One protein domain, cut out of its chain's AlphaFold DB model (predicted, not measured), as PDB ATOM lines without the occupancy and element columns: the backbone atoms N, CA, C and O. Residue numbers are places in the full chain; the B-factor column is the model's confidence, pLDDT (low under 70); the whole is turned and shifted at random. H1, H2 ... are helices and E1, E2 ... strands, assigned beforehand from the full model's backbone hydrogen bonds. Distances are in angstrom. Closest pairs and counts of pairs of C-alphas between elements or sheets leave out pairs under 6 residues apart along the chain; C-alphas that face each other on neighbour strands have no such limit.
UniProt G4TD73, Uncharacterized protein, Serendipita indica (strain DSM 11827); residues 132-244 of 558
ATOM      1  N   PHE A 132       6.668   6.615  40.509       75.25
ATOM      2  CA  PHE A 132       7.606   7.660  40.082       75.25
ATOM      3  C   PHE A 132       7.560   8.859  41.037       75.25
ATOM      4  O   PHE A 132       6.586   9.055  41.770       75.25
ATOM      5  N   TRP A 133       8.604   9.674  41.001       83.94
ATOM      6  CA  TRP A 133       8.715  10.955  41.683       83.94
ATOM      7  C   TRP A 133       8.207  12.087  40.806       83.94
ATOM      8  O   TRP A 133       8.636  12.226  39.671       83.94
ATOM      9  N   ASN A 134       7.301  12.904  41.321       86.62
ATOM     10  CA  ASN A 134       6.783  14.080  40.644       86.62
ATOM     11  C   ASN A 134       7.450  15.336  41.228       86.62
ATOM     12  O   ASN A 134       7.028  15.772  42.306       86.62
ATOM     13  N   PRO A 135       8.488  15.891  40.573       85.44
ATOM     14  CA  PRO A 135       9.146  17.096  41.055       85.44
ATOM     15  C   PRO A 135       8.179  18.281  40.983       85.44
ATOM     16  O   PRO A 135       7.425  18.432  40.022       85.44
ATOM     17  N   VAL A 136       8.210  19.136  41.998       85.12
ATOM     18  CA  VAL A 136       7.522  20.432  41.974       85.12
ATOM     19  C   VAL A 136       8.550  21.486  41.576       85.12
ATOM     20  O   VAL A 136       9.702  21.414  42.000       85.12
ATOM     21  N   SER A 137       8.160  22.444  40.725       66.56
ATOM     22  CA  SER A 137       9.052  23.540  40.332       66.56
ATOM     23  C   SER A 137       9.550  24.256  41.589       66.56
ATOM     24  O   SER A 137       8.750  24.807  42.345       66.56
ATOM     25  N   ALA A 138      10.864  24.214  41.815       57.66
ATOM     26  CA  ALA A 138      11.527  24.599  43.063       57.66
ATOM     27  C   ALA A 138      11.471  26.106  43.377       57.66
ATOM     28  O   ALA A 138      12.089  26.562  44.334       57.66
ATOM     29  N   GLU A 139      10.760  26.903  42.579       57.62
ATOM     30  CA  GLU A 139      10.877  28.354  42.642       57.62
ATOM     31  C   GLU A 139      10.141  28.999  43.826       57.62
ATOM     32  O   GLU A 139      10.500  30.121  44.170       57.62
ATOM     33  N   GLN A 140       9.151  28.362  44.484       53.44
ATOM     34  CA  GLN A 140       8.346  29.067  45.512       53.44
ATOM     35  C   GLN A 140       7.779  28.233  46.683       53.44
ATOM     36  O   GLN A 140       7.014  28.777  47.481       53.44
ATOM     37  N   ALA A 141       8.125  26.952  46.849       69.75
ATOM     38  CA  ALA A 141       7.576  26.137  47.942       69.75
ATOM     39  C   ALA A 141       8.643  25.272  48.632       69.75
ATOM     40  O   ALA A 141       9.528  24.758  47.954       69.75
ATOM     41  N   PRO A 142       8.524  25.020  49.954       84.62
ATOM     42  CA  PRO A 142       9.398  24.082  50.663       84.62
ATOM     43  C   PRO A 142       9.205  22.632  50.193       84.62
ATOM     44  O   PRO A 142       9.952  21.750  50.592       84.62
ATOM     45  N   CYS A 143       8.191  22.352  49.369       89.31
ATOM     46  CA  CYS A 143       7.955  21.040  48.782       89.31
ATOM     47  C   CYS A 143       8.831  20.850  47.537       89.31
ATOM     48  O   CYS A 143       8.672  21.560  46.547       89.31
ATOM     49  N   LEU A 144       9.716  19.855  47.580       88.19
ATOM     50  CA  LEU A 144      10.555  19.443  46.452       88.19
ATOM     51  C   LEU A 144       9.759  18.613  45.433       88.19
ATOM     52  O   LEU A 144      10.109  18.552  44.254       88.19
ATOM     53  N   GLY A 145       8.690  17.953  45.886       89.69
ATOM     54  CA  GLY A 145       7.832  17.112  45.059       89.69
ATOM     55  C   GLY A 145       7.121  16.002  45.829       89.69
ATOM     56  O   GLY A 145       7.141  15.949  47.061       89.69
ATOM     57  N   SER A 146       6.490  15.090  45.087       89.06
ATOM     58  CA  SER A 146       5.689  14.001  45.655       89.06
ATOM     59  C   SER A 146       5.944  12.641  45.004       89.06
ATOM     60  O   SER A 146       6.175  12.523  43.805       89.06
ATOM     61  N   LEU A 147       5.868  11.578  45.800       85.75
ATOM     62  CA  LEU A 147       5.999  10.193  45.366       85.75
ATOM     63  C   LEU A 147       4.634   9.624  44.980       85.75
ATOM     64  O   LEU A 147       3.721   9.507  45.803       85.75
ATOM     65  N   HIS A 148       4.500   9.195  43.731       81.12
ATOM     66  CA  HIS A 148       3.324   8.466  43.282       81.12
ATOM     67  C   HIS A 148       3.403   6.992  43.720       81.12
ATOM     68  O   HIS A 148       4.467   6.378  43.669       81.12
ATOM     69  N   GLN A 149       2.266   6.408  44.129       75.06
ATOM     70  CA  GLN A 149       2.159   5.017  44.614       75.06
ATOM     71  C   GLN A 149       3.173   4.665  45.718       75.06
ATOM     72  O   GLN A 149       3.988   3.756  45.582       75.06
ATOM     73  N   SER A 150       3.077   5.360  46.851       62.06
ATOM     74  CA  SER A 150       4.010   5.254  47.981       62.06
ATOM     75  C   SER A 150       4.310   3.838  48.491       62.06
ATOM     76  O   SER A 150       5.447   3.565  48.852       62.06
ATOM     77  N   GLY A 151       3.349   2.907  48.462       68.38
ATOM     78  CA  GLY A 151       3.584   1.503  48.854       68.38
ATOM     79  C   GLY A 151       4.587   0.753  47.960       68.38
ATOM     80  O   GLY A 151       4.989  -0.367  48.266       68.38
ATOM     81  N   GLN A 152       5.003   1.361  46.846       75.19
ATOM     82  CA  GLN A 152       6.039   0.853  45.951       75.19
ATOM     83  C   GLN A 152       7.437   1.420  46.260       75.19
ATOM     84  O   GLN A 152       8.327   1.266  45.430       75.19
ATOM     85  N   TRP A 153       7.654   2.065  47.415       79.00
ATOM     86  CA  TRP A 153       8.939   2.666  47.789       79.00
ATOM     87  C   TRP A 153       9.385   2.280  49.208       79.00
ATOM     88  O   TRP A 153       8.619   2.326  50.171       79.00
ATOM     89  N   THR A 154      10.662   1.926  49.334       84.31
ATOM     90  CA  THR A 154      11.416   1.894  50.591       84.31
ATOM     91  C   THR A 154      12.275   3.142  50.659       84.31
ATOM     92  O   THR A 154      12.980   3.471  49.707       84.31
ATOM     93  N   VAL A 155      12.232   3.825  51.791       87.06
ATOM     94  CA  VAL A 155      13.003   5.037  52.040       87.06
ATOM     95  C   VAL A 155      14.126   4.701  52.995       87.06
ATOM     96  O   VAL A 155      13.896   4.160  54.071       87.06
ATOM     97  N   TRP A 156      15.339   5.054  52.621       87.06
ATOM     98  CA  TRP A 156      16.498   4.985  53.486       87.06
ATOM     99  C   TRP A 156      16.843   6.386  53.949       87.06
ATOM    100  O   TRP A 156      17.224   7.236  53.147       87.06
ATOM    101  N   CYS A 157      16.691   6.617  55.246       87.69
ATOM    102  CA  CYS A 157      17.080   7.873  55.868       87.69
ATOM    103  C   CYS A 157      18.500   7.761  56.382       87.69
ATOM    104  O   CYS A 157      18.787   6.885  57.199       87.69
ATOM    105  N   ILE A 158      19.367   8.651  55.911       86.69
ATOM    106  CA  ILE A 158      20.769   8.716  56.303       86.69
ATOM    107  C   ILE A 158      20.962  10.040  57.058       86.69
ATOM    108  O   ILE A 158      21.128  11.098  56.433       86.69
ATOM    109  N   PRO A 159      20.853  10.025  58.400       81.12
ATOM    110  CA  PRO A 159      21.102  11.211  59.210       81.12
ATOM    111  C   PRO A 159      22.587  11.595  59.142       81.12
ATOM    112  O   PRO A 159      23.433  10.761  58.829       81.12
ATOM    113  N   ARG A 160      22.915  12.853  59.465       77.12
ATOM    114  CA  ARG A 160      24.311  13.329  59.473       77.12
ATOM    115  C   ARG A 160      25.173  12.543  60.470       77.12
ATOM    116  O   ARG A 160      26.284  12.153  60.139       77.12
ATOM    117  N   ASN A 161      24.619  12.279  61.656       70.69
ATOM    118  CA  ASN A 161      25.315  11.652  62.779       70.69
ATOM    119  C   ASN A 161      24.589  10.376  63.232       70.69
ATOM    120  O   ASN A 161      24.055  10.310  64.338       70.69
ATOM    121  N   GLY A 162      24.494   9.371  62.363       65.69
ATOM    122  CA  GLY A 162      23.898   8.100  62.760       65.69
ATOM    123  C   GLY A 162      23.769   7.080  61.634       65.69
ATOM    124  O   GLY A 162      24.035   7.385  60.471       65.69
ATOM    125  N   PRO A 163      23.340   5.852  61.970       64.25
ATOM    126  CA  PRO A 163      23.190   4.799  60.983       64.25
ATOM    127  C   PRO A 163      22.044   5.079  60.006       64.25
ATOM    128  O   PRO A 163      20.994   5.581  60.425       64.25
ATOM    129  N   PRO A 164      22.186   4.666  58.734       74.81
ATOM    130  CA  PRO A 164      21.074   4.588  57.803       74.81
ATOM    131  C   PRO A 164      19.953   3.714  58.359       74.81
ATOM    132  O   PRO A 164      20.202   2.614  58.860       74.81
ATOM    133  N   ARG A 165      18.707   4.168  58.231       78.88
ATOM    134  CA  ARG A 165      17.528   3.410  58.668       78.88
ATOM    135  C   ARG A 165      16.545   3.233  57.511       78.88
ATOM    136  O   ARG A 165      16.197   4.233  56.878       78.88
ATOM    137  N   PRO A 166      16.098   1.994  57.225       82.12
ATOM    138  CA  PRO A 166      15.066   1.752  56.233       82.12
ATOM    139  C   PRO A 166      13.684   1.967  56.841       82.12
ATOM    140  O   PRO A 166      13.394   1.497  57.940       82.12
ATOM    141  N   TYR A 167      12.804   2.584  56.070       82.12
ATOM    142  CA  TYR A 167      11.392   2.735  56.375       82.12
ATOM    143  C   TYR A 167      10.588   2.360  55.141       82.12
ATOM    144  O   TYR A 167      10.927   2.753  54.022       82.12
ATOM    145  N   ARG A 168       9.500   1.611  55.313       81.50
ATOM    146  CA  ARG A 168       8.515   1.519  54.239       81.50
ATOM    147  C   ARG A 168       7.650   2.757  54.289       81.50
ATOM    148  O   ARG A 168       7.177   3.141  55.353       81.50
ATOM    149  N   LEU A 169       7.417   3.362  53.134       81.38
ATOM    150  CA  LEU A 169       6.659   4.606  53.068       81.38
ATOM    151  C   LEU A 169       5.197   4.431  53.519       81.38
ATOM    152  O   LEU A 169       4.588   5.365  54.024       81.38
ATOM    153  N   GLU A 170       4.646   3.224  53.369       81.88
ATOM    154  CA  GLU A 170       3.320   2.845  53.880       81.88
ATOM    155  C   GLU A 170       3.239   2.827  55.416       81.88
ATOM    156  O   GLU A 170       2.201   3.191  55.966       81.88
ATOM    157  N   ASP A 171       4.337   2.488  56.098       82.00
ATOM    158  CA  ASP A 171       4.386   2.358  57.560       82.00
ATOM    159  C   ASP A 171       4.544   3.716  58.261       82.00
ATOM    160  O   ASP A 171       4.352   3.826  59.472       82.00
ATOM    161  N   LEU A 172       4.902   4.767  57.515       80.56
ATOM    162  CA  LEU A 172       5.161   6.083  58.092       80.56
ATOM    163  C   LEU A 172       3.887   6.812  58.505       80.56
ATOM    164  O   LEU A 172       3.933   7.585  59.458       80.56
ATOM    165  N   GLY A 173       2.750   6.565  57.849       81.31
ATOM    166  CA  GLY A 173       1.502   7.269  58.148       81.31
ATOM    167  C   GLY A 173       1.690   8.792  58.116       81.31
ATOM    168  O   GLY A 173       1.996   9.359  57.069       81.31
ATOM    169  N   THR A 174       1.516   9.445  59.270       80.38
ATOM    170  CA  THR A 174       1.717  10.895  59.471       80.38
ATOM    171  C   THR A 174       3.084  11.259  60.055       80.38
ATOM    172  O   THR A 174       3.327  12.428  60.349       80.38
ATOM    173  N   ASN A 175       3.968  10.286  60.282       85.62
ATOM    174  CA  ASN A 175       5.293  10.545  60.831       85.62
ATOM    175  C   ASN A 175       6.155  11.290  59.811       85.62
ATOM    176  O   ASN A 175       6.153  10.975  58.620       85.62
ATOM    177  N   VAL A 176       6.917  12.260  60.311       88.62
ATOM    178  CA  VAL A 176       7.904  13.000  59.526       88.62
ATOM    179  C   VAL A 176       9.257  12.337  59.723       88.62
ATOM    180  O   VAL A 176       9.727  12.199  60.853       88.62
ATOM    181  N   LEU A 177       9.881  11.916  58.627       90.44
ATOM    182  CA  LEU A 177      11.281  11.509  58.635       90.44
ATOM    183  C   LEU A 177      12.143  12.699  58.258       90.44
ATOM    184  O   LEU A 177      11.864  13.329  57.247       90.44
ATOM    185  N   SER A 178      13.205  12.953  59.014       90.69
ATOM    186  CA  SER A 178      14.172  14.005  58.702       90.69
ATOM    187  C   SER A 178      15.565  13.403  58.555       90.69
ATOM    188  O   SER A 178      15.998  12.612  59.396       90.69
ATOM    189  N   ALA A 179      16.255  13.735  57.465       90.81
ATOM    190  CA  ALA A 179      17.621  13.291  57.210       90.81
ATOM    191  C   ALA A 179      18.342  14.244  56.252       90.81
ATOM    192  O   ALA A 179      17.714  14.972  55.496       90.81
ATOM    193  N   HIS A 180      19.673  14.208  56.238       89.00
ATOM    194  CA  HIS A 180      20.456  15.002  55.284       89.00
ATOM    195  C   HIS A 180      20.533  14.338  53.910       89.00
ATOM    196  O   HIS A 180      20.626  15.023  52.895       89.00
ATOM    197  N   ASN A 181      20.472  13.004  53.884       89.50
ATOM    198  CA  ASN A 181      20.364  12.252  52.649       89.50
ATOM    199  C   ASN A 181      19.194  11.265  52.738       89.50
ATOM    200  O   ASN A 181      19.053  10.539  53.729       89.50
ATOM    201  N   LEU A 182      18.368  11.228  51.695       90.81
ATOM    202  CA  LEU A 182      17.307  10.238  51.519       90.81
ATOM    203  C   LEU A 182      17.606   9.413  50.271       90.81
ATOM    204  O   LEU A 182      17.788   9.969  49.190       90.81
ATOM    205  N   VAL A 183      17.620   8.087  50.408       88.44
ATOM    206  CA  VAL A 183      17.691   7.168  49.265       88.44
ATOM    207  C   VAL A 183      16.360   6.449  49.134       88.44
ATOM    208  O   VAL A 183      15.967   5.645  49.976       88.44
ATOM    209  N   LEU A 184      15.653   6.744  48.059       86.25
ATOM    210  CA  LEU A 184      14.372   6.161  47.714       86.25
ATOM    211  C   LEU A 184      14.601   5.003  46.743       86.25
ATOM    212  O   LEU A 184      15.102   5.173  45.633       86.25
ATOM    213  N   VAL A 185      14.245   3.806  47.205       81.38
ATOM    214  CA  VAL A 185      14.419   2.535  46.501       81.38
ATOM    215  C   VAL A 185      13.040   1.968  46.186       81.38
ATOM    216  O   VAL A 185      12.279   1.696  47.117       81.38
ATOM    217  N   PRO A 186      12.685   1.729  44.920       74.25
ATOM    218  CA  PRO A 186      11.417   1.081  44.608       74.25
ATOM    219  C   PRO A 186      11.339  -0.324  45.221       74.25
ATOM    220  O   PRO A 186      12.251  -1.136  45.058       74.25
ATOM    221  N   THR A 187      10.259  -0.637  45.943       70.06
ATOM    222  CA  THR A 187      10.032  -1.985  46.471       70.06
ATOM    223  C   THR A 187       9.783  -2.940  45.314       70.06
ATOM    224  O   THR A 187       8.836  -2.807  44.534       70.06
ATOM    225  N   GLN A 188      10.649  -3.944  45.203       63.78
ATOM    226  CA  GLN A 188      10.474  -5.005  44.226       63.78
ATOM    227  C   GLN A 188       9.451  -6.024  44.748       63.78
ATOM    228  O   GLN A 188       9.605  -6.541  45.861       63.78
ATOM    229  N   PRO A 189       8.415  -6.389  43.970       56.84
ATOM    230  CA  PRO A 189       7.684  -7.613  44.252       56.84
ATOM    231  C   PRO A 189       8.647  -8.796  44.077       56.84
ATOM    232  O   PRO A 189       9.341  -8.879  43.067       56.84
ATOM    233  N   LYS A 190       8.664  -9.725  45.046       51.62
ATOM    234  CA  LYS A 190       9.638 -10.837  45.193       51.62
ATOM    235  C   LYS A 190       9.878 -11.725  43.953       51.62
ATOM    236  O   LYS A 190      10.758 -12.572  43.980       51.62
ATOM    237  N   TRP A 191       9.077 -11.580  42.905       45.28
ATOM    238  CA  TRP A 191       9.006 -12.449  41.729       45.28
ATOM    239  C   TRP A 191       9.229 -11.703  40.400       45.28
ATOM    240  O   TRP A 191       9.063 -12.302  39.341       45.28
ATOM    241  N   LYS A 192       9.600 -10.411  40.421       53.94
ATOM    242  CA  LYS A 192       9.943  -9.653  39.204       53.94
ATOM    243  C   LYS A 192      11.308  -8.988  39.332       53.94
ATOM    244  O   LYS A 192      11.484  -8.121  40.185       53.94
ATOM    245  N   LEU A 193      12.225  -9.316  38.419       50.62
ATOM    246  CA  LEU A 193      13.425  -8.509  38.201       50.62
ATOM    247  C   LEU A 193      12.990  -7.129  37.714       50.62
ATOM    248  O   LEU A 193      12.436  -6.985  36.622       50.62
ATOM    249  N   THR A 194      13.185  -6.129  38.569       54.97
ATOM    250  CA  THR A 194      12.856  -4.744  38.251       54.97
ATOM    251  C   THR A 194      14.121  -3.905  38.363       54.97
ATOM    252  O   THR A 194      14.568  -3.649  39.479       54.97
ATOM    253  N   TYR A 195      14.687  -3.456  37.239       61.69
ATOM    254  CA  TYR A 195      15.748  -2.446  37.278       61.69
ATOM    255  C   TYR A 195      15.052  -1.117  37.518       61.69
ATOM    256  O   TYR A 195      14.347  -0.592  36.658       61.69
ATOM    257  N   SER A 196      15.136  -0.664  38.758       63.78
ATOM    258  CA  SER A 196      14.483   0.551  39.204       63.78
ATOM    259  C   SER A 196      15.565   1.558  39.509       63.78
ATOM    260  O   SER A 196      16.488   1.240  40.260       63.78
ATOM    261  N   ALA A 197      15.457   2.748  38.931       70.25
ATOM    262  CA  ALA A 197      16.357   3.814  39.306       70.25
ATOM    263  C   ALA A 197      16.113   4.221  40.768       70.25
ATOM    264  O   ALA A 197      14.985   4.258  41.266       70.25
ATOM    265  N   PHE A 198      17.216   4.467  41.458       79.31
ATOM    266  CA  PHE A 198      17.266   5.015  42.796       79.31
ATOM    267  C   PHE A 198      17.093   6.521  42.704       79.31
ATOM    268  O   PHE A 198      17.709   7.168  41.855       79.31
ATOM    269  N   LEU A 199      16.297   7.082  43.604       85.25
ATOM    270  CA  LEU A 199      16.246   8.524  43.787       85.25
ATOM    271  C   LEU A 199      17.073   8.877  45.011       85.25
ATOM    272  O   LEU A 199      16.792   8.410  46.116       85.25
ATOM    273  N   LEU A 200      18.102   9.680  44.800       89.06
ATOM    274  CA  LEU A 200      18.966  10.180  45.849       89.06
ATOM    275  C   LEU A 200      18.674  11.662  46.052       89.06
ATOM    276  O   LEU A 200      18.803  12.457  45.126       89.06
ATOM    277  N   PHE A 201      18.320  12.019  47.278       90.88
ATOM    278  CA  PHE A 201      18.207  13.397  47.722       90.88
ATOM    279  C   PHE A 201      19.376  13.666  48.659       90.88
ATOM    280  O   PHE A 201      19.527  12.944  49.645       90.88
ATOM    281  N   THR A 202      20.186  14.681  48.372       89.50
ATOM    282  CA  THR A 202      21.271  15.116  49.262       89.50
ATOM    283  C   THR A 202      21.140  16.597  49.560       89.50
ATOM    284  O   THR A 202      20.864  17.390  48.663       89.50
ATOM    285  N   SER A 203      21.335  16.973  50.819       89.88
ATOM    286  CA  SER A 203      21.342  18.366  51.259       89.88
ATOM    287  C   SER A 203      22.674  18.702  51.914       89.88
ATOM    288  O   SER A 203      23.135  17.991  52.810       89.88
ATOM    289  N   SER A 204      23.284  19.806  51.486       86.88
ATOM    290  CA  SER A 204      24.480  20.367  52.128       86.88
ATOM    291  C   SER A 204      24.150  21.227  53.355       86.88
ATOM    292  O   SER A 204      25.025  21.485  54.184       86.88
ATOM    293  N   GLY A 205      22.893  21.663  53.472       83.75
ATOM    294  CA  GLY A 205      22.402  22.551  54.517       83.75
ATOM    295  C   GLY A 205      21.445  21.836  55.459       83.75
ATOM    296  O   GLY A 205      21.870  21.096  56.348       83.75
ATOM    297  N   GLU A 206      20.156  22.105  55.275       87.56
ATOM    298  CA  GLU A 206      19.085  21.673  56.170       87.56
ATOM    299  C   GLU A 206      18.630  20.235  55.929       87.56
ATOM    300  O   GLU A 206      18.886  19.629  54.886       87.56
ATOM    301  N   GLU A 207      17.911  19.687  56.907       91.38
ATOM    302  CA  GLU A 207      17.338  18.355  56.794       91.38
ATOM    303  C   GLU A 207      16.211  18.309  55.764       91.38
ATOM    304  O   GLU A 207      15.318  19.156  55.709       91.38
ATOM    305  N   ILE A 208      16.242  17.247  54.973       93.12
ATOM    306  CA  ILE A 208      15.193  16.864  54.051       93.12
ATOM    307  C   ILE A 208      14.145  16.100  54.855       93.12
ATOM    308  O   ILE A 208      14.452  15.096  55.506       93.12
ATOM    309  N   LYS A 209      12.907  16.583  54.809       93.81
ATOM    310  CA  LYS A 209      11.765  16.025  55.527       93.81
ATOM    311  C   LYS A 209      10.900  15.228  54.561       93.81
ATOM    312  O   LYS A 209      10.494  15.744  53.530       93.81
ATOM    313  N   LEU A 210      10.563  13.991  54.890       91.62
ATOM    314  CA  LEU A 210       9.571  13.203  54.169       91.62
ATOM    315  C   LEU A 210       8.332  13.054  55.046       91.62
ATOM    316  O   LEU A 210       8.403  12.461  56.123       91.62
ATOM    317  N   MET A 211       7.203  13.579  54.575       90.31
ATOM    318  CA  MET A 211       5.918  13.512  55.267       90.31
ATOM    319  C   MET A 211       4.876  12.897  54.333       90.31
ATOM    320  O   MET A 211       4.502  13.469  53.308       90.31
ATOM    321  N   GLY A 212       4.415  11.693  54.672       87.19
ATOM    322  CA  GLY A 212       3.497  10.932  53.830       87.19
ATOM    323  C   GLY A 212       4.111  10.603  52.467       87.19
ATOM    324  O   GLY A 212       4.888   9.664  52.343       87.19
ATOM    325  N   ARG A 213       3.735  11.350  51.424       88.44
ATOM    326  CA  ARG A 213       4.249  11.164  50.052       88.44
ATOM    327  C   ARG A 213       5.116  12.315  49.571       88.44
ATOM    328  O   ARG A 213       5.651  12.232  48.474       88.44
ATOM    329  N   GLU A 214       5.213  13.381  50.342       91.12
ATOM    330  CA  GLU A 214       5.812  14.634  49.910       91.12
ATOM    331  C   GLU A 214       7.174  14.802  50.575       91.12
ATOM    332  O   GLU A 214       7.334  14.525  51.768       91.12
ATOM    333  N   VAL A 215       8.162  15.215  49.781       91.06
ATOM    334  CA  VAL A 215       9.506  15.523  50.277       91.06
ATOM    335  C   VAL A 215       9.635  17.035  50.351       91.06
ATOM    336  O   VAL A 215       9.365  17.737  49.377       91.06
ATOM    337  N   PHE A 216      10.071  17.523  51.502       92.44
ATOM    338  CA  PHE A 216      10.210  18.928  51.826       92.44
ATOM    339  C   PHE A 216      11.640  19.259  52.242       92.44
ATOM    340  O   PHE A 216      12.347  18.431  52.813       92.44
ATOM    341  N   CYS A 217      12.042  20.497  52.012       91.25
ATOM    342  CA  CYS A 217      13.207  21.115  52.617       91.25
ATOM    343  C   CYS A 217      12.908  22.604  52.786       91.25
ATOM    344  O   CYS A 217      12.312  23.208  51.891       91.25
ATOM    345  N   ASP A 218      13.290  23.196  53.918       88.12
ATOM    346  CA  ASP A 218      12.991  24.611  54.161       88.12
ATOM    347  C   ASP A 218      13.848  25.512  53.233       88.12
ATOM    348  O   ASP A 218      13.412  26.597  52.841       88.12
ATOM    349  N   THR A 219      14.989  24.999  52.750       88.31
ATOM    350  CA  THR A 219      15.877  25.613  51.745       88.31
ATOM    351  C   THR A 219      16.071  24.727  50.498       88.31
ATOM    352  O   THR A 219      17.119  24.110  50.307       88.31
ATOM    353  N   PRO A 220      15.098  24.683  49.562       86.19
ATOM    354  CA  PRO A 220      15.162  23.820  48.375       86.19
ATOM    355  C   PRO A 220      16.424  23.970  47.516       86.19
ATOM    356  O   PRO A 220      16.871  23.005  46.902       86.19
ATOM    357  N   SER A 221      17.025  25.163  47.489       85.88
ATOM    358  CA  SER A 221      18.235  25.456  46.714       85.88
ATOM    359  C   SER A 221      19.487  24.721  47.204       85.88
ATOM    360  O   SER A 221      20.455  24.628  46.451       85.88
ATOM    361  N   THR A 222      19.492  24.192  48.432       86.62
ATOM    362  CA  THR A 222      20.615  23.403  48.966       86.62
ATOM    363  C   THR A 222      20.468  21.908  48.712       86.62
ATOM    364  O   THR A 222      21.372  21.147  49.064       86.62
ATOM    365  N   VAL A 223      19.344  21.476  48.127       88.75
ATOM    366  CA  VAL A 223      19.052  20.065  47.875       88.75
ATOM    367  C   VAL A 223      19.348  19.708  46.427       88.75
ATOM    368  O   VAL A 223      18.840  20.331  45.496       88.75
ATOM    369  N   SER A 224      20.131  18.650  46.233       89.25
ATOM    370  CA  SER A 224      20.299  18.004  44.936       89.25
ATOM    371  C   SER A 224      19.455  16.731  44.876       89.25
ATOM    372  O   SER A 224      19.415  15.953  45.832       89.25
ATOM    373  N   VAL A 225      18.752  16.537  43.758       88.44
ATOM    374  CA  VAL A 225      17.952  15.336  43.489       88.44
ATOM    375  C   VAL A 225      18.546  14.642  42.274       88.44
ATOM    376  O   VAL A 225      18.547  15.194  41.175       88.44
ATOM    377  N   GLU A 226      19.064  13.434  42.470       85.56
ATOM    378  CA  GLU A 226      19.698  12.634  41.427       85.56
ATOM    379  C   GLU A 226      18.922  11.329  41.194       85.56
ATOM    380  O   GLU A 226      18.582  10.607  42.133       85.56
ATOM    381  N   CYS A 227      18.691  10.993  39.926       80.75
ATOM    382  CA  CYS A 227      18.206   9.685  39.493       80.75
ATOM    383  C   CYS A 227      19.409   8.816  39.104       80.75
ATOM    384  O   CYS A 227      20.228   9.222  38.277       80.75
ATOM    385  N   ARG A 228      19.565   7.642  39.723       77.38
ATOM    386  CA  ARG A 228      20.717   6.752  39.505       77.38
ATOM    387  C   ARG A 228      20.259   5.335  39.179       77.38
ATOM    388  O   ARG A 228      19.524   4.729  39.947       77.38
ATOM    389  N   CYS A 229      20.744   4.770  38.077       66.56
ATOM    390  CA  CYS A 229      20.354   3.427  37.625       66.56
ATOM    391  C   CYS A 229      21.193   2.291  38.236       66.56
ATOM    392  O   CYS A 229      20.877   1.121  38.041       66.56
ATOM    393  N   SER A 230      22.261   2.611  38.974       68.38
ATOM    394  CA  SER A 230      23.123   1.622  39.624       68.38
ATOM    395  C   SER A 230      23.431   2.008  41.063       68.38
ATOM    396  O   SER A 230      23.601   3.185  41.390       68.38
ATOM    397  N   MET A 231      23.554   0.999  41.927       69.25
ATOM    398  CA  MET A 231      23.926   1.215  43.322       69.25
ATOM    399  C   MET A 231      25.314   1.838  43.436       69.25
ATOM    400  O   MET A 231      25.495   2.756  44.217       69.25
ATOM    401  N   SER A 232      26.282   1.421  42.615       66.94
ATOM    402  CA  SER A 232      27.624   2.016  42.612       66.94
ATOM    403  C   SER A 232      27.584   3.526  42.356       66.94
ATOM    404  O   SER A 232      28.319   4.275  42.992       66.94
ATOM    405  N   ALA A 233      26.695   3.996  41.475       71.69
ATOM    406  CA  ALA A 233      26.514   5.426  41.249       71.69
ATOM    407  C   ALA A 233      25.864   6.130  42.454       71.69
ATOM    408  O   ALA A 233      26.250   7.253  42.770       71.69
ATOM    409  N   VAL A 234      24.933   5.467  43.155       74.50
ATOM    410  CA  VAL A 234      24.375   5.958  44.430       74.50
ATOM    411  C   VAL A 234      25.468   6.065  45.495       74.50
ATOM    412  O   VAL A 234      25.579   7.105  46.134       74.50
ATOM    413  N   LEU A 235      26.305   5.036  45.651       74.81
ATOM    414  CA  LEU A 235      27.417   5.012  46.607       74.81
ATOM    415  C   LEU A 235      28.410   6.145  46.338       74.81
ATOM    416  O   LEU A 235      28.688   6.940  47.229       74.81
ATOM    417  N   ASN A 236      28.854   6.298  45.090       75.88
ATOM    418  CA  ASN A 236      29.757   7.383  44.702       75.88
ATOM    419  C   ASN A 236      29.139   8.767  44.961       75.88
ATOM    420  O   ASN A 236      29.832   9.711  45.342       75.88
ATOM    421  N   ALA A 237      27.832   8.926  44.738       78.19
ATOM    422  CA  ALA A 237      27.143  10.176  45.029       78.19
ATOM    423  C   ALA A 237      27.044  10.443  46.540       78.19
ATOM    424  O   ALA A 237      27.287  11.570  46.965       78.19
ATOM    425  N   LEU A 238      26.776   9.419  47.350       79.25
ATOM    426  CA  LEU A 238      26.791   9.502  48.812       79.25
ATOM    427  C   LEU A 238      28.186   9.862  49.354       79.25
ATOM    428  O   LEU A 238      28.296  10.770  50.179       79.25
ATOM    429  N   GLU A 239      29.253   9.249  48.836       78.88
ATOM    430  CA  GLU A 239      30.643   9.551  49.220       78.88
ATOM    431  C   GLU A 239      31.028  11.003  48.932       78.88
ATOM    432  O   GLU A 239      31.621  11.668  49.781       78.88
ATOM    433  N   ARG A 240      30.618  11.543  47.775       79.44
ATOM    434  CA  ARG A 240      30.810  12.969  47.450       79.44
ATOM    435  C   ARG A 240      30.101  13.909  48.428       79.44
ATOM    436  O   ARG A 240      30.530  15.047  48.580       79.44
ATOM    437  N   ASN A 241      29.048  13.437  49.096       74.06
ATOM    438  CA  ASN A 241      28.304  14.178  50.116       74.06
ATOM    439  C   ASN A 241      28.752  13.821  51.550       74.06
ATOM    440  O   ASN A 241      28.031  14.085  52.510       74.06
ATOM    441  N   GLY A 242      29.940  13.227  51.711       71.44
ATOM    442  CA  GLY A 242      30.549  12.964  53.018       71.44
ATOM    443  C   GLY A 242      30.037  11.710  53.730       71.44
ATOM    444  O   GLY A 242      30.388  11.490  54.888       71.44
ATOM    445  N   VAL A 243      29.238  10.873  53.063       71.75
ATOM    446  CA  VAL A 243      28.799   9.580  53.601       71.75
ATOM    447  C   VAL A 243      29.828   8.519  53.222       71.75
ATOM    448  O   VAL A 243      29.920   8.125  52.064       71.75
ATOM    449  N   SER A 244      30.601   8.034  54.190       67.62
ATOM    450  CA  SER A 244      31.580   6.963  53.961       67.62
ATOM    451  C   SER A 244      30.875   5.665  53.571       67.62
ATOM    452  O   SER A 244      30.139   5.128  54.400       67.62
TER     453      SER A 244
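Overview. This is residues 132 to 244 of the 558 residues of an uncharacterized protein of Serendipita indica (strain DSM 11827) (UniProt G4TD73). Two antiparallel sheets of five strands lie face to face as a sandwich, E4 E3 E6 E8 E11 and E1 E2 E10 E9 E5, and the helix H1 covers the first sheet on the face turned away from the second. The sheets come close where E5 meets E3, while E1 and E11 remain apart, and the stretch between E6 and E8, with the short strand E7 in it, reaches past one end of its sheet. The printed part has 113 residues, with eleven named strands, E1 to E11, followed by one named helix, H1. The strands stand in the orders E4 - E3 - E6 - E8 - E11 and E1 - E2 - E10 - E9 - E5, and the class is mostly strand. The whole is compact, with a radius of gyration of the C-alphas of 13.3 A and spans of 40 by 30 by 26 A.

Arrangement. The first sheet runs from E4, residues 165 to 168, through E3, residues 153 to 158, E6, residues 181 to 186, and E8, residues 198 to 203, to E11, residues 223 to 228. It is strongly twisted, and its edge strands are E4 and E11. E4 and E3 form a hairpin, with N 155 and O 167 at 2.8 A. E3 and E6 are antiparallel at 160 degrees, with N 156 and O 183 at 2.8 A. E6 and E8 stand at 168 degrees, with N 184 and O 199 at 2.8 A, and E8 and E11 at 160 degrees, with N 200 and O 226 at 2.9 A. H1, residues 231 to 240, is on this sheet at a height over the sheet of 9.1 A, two layers with the helix on one face. It lies over E8 and runs along the strands, at 3 degrees to E8 on the local plane; their closest C-alphas are those of Leu 200 and Val 234, 7.0 A apart. Every O i to N i+4 pair in H1 is within hydrogen-bond range. The second sheet, also strongly twisted, holds E1, residues 133 to 135, E2, residues 143 to 147, E10, residues 214 to 216, E9, residues 208 to 211, and E5, residues 176 to 179. E1 and E2 form a hairpin, with N 134 and O 146 at 2.8 A; E9 and E10 form another, with N 216 and O 209 at 2.7 A. Between the neighbour strands E2 and E10, N 144 and O 215 are within hydrogen-bond range at 2.8 A, and between the neighbour strands E9 and E5, N 210 and O 177 are within hydrogen-bond range at 2.8 A. The two sheets make a sandwich, two sheets face to face: the facing parts are 9.5 A centre to centre, with strands at 32 degrees. The closest C-alphas of E3 and E5 are those of Cys 157 and Ala 179, 5.6 A apart. E7, residues 194 to 196, pairs with no named strand and runs on into E8 at 23 degrees.

Along the chain. E1 begins at C-alpha 133, (8.715, 10.955, 41.683). From first to last C-alpha, E6 is 16.4 A long, E8 16.3 A, and E3 and E11 15.8 A each. E6 begins at C-alpha 181, (20.364, 12.252, 52.649). H1 is 14.2 A long and ends at C-alpha 240, (30.810, 12.969, 47.450).

Size, cuts and confidence. The two C-alphas farthest apart are those of Gln 140 and Trp 191, 41.7 A. The printed part has no cut, and none of its links is long. The mean pLDDT of the printed part is 79.2; it is under 70 in residues 137 to 141, 150 to 151, 162 to 163, 188 to 196 and 229 to 232, and in residue 244.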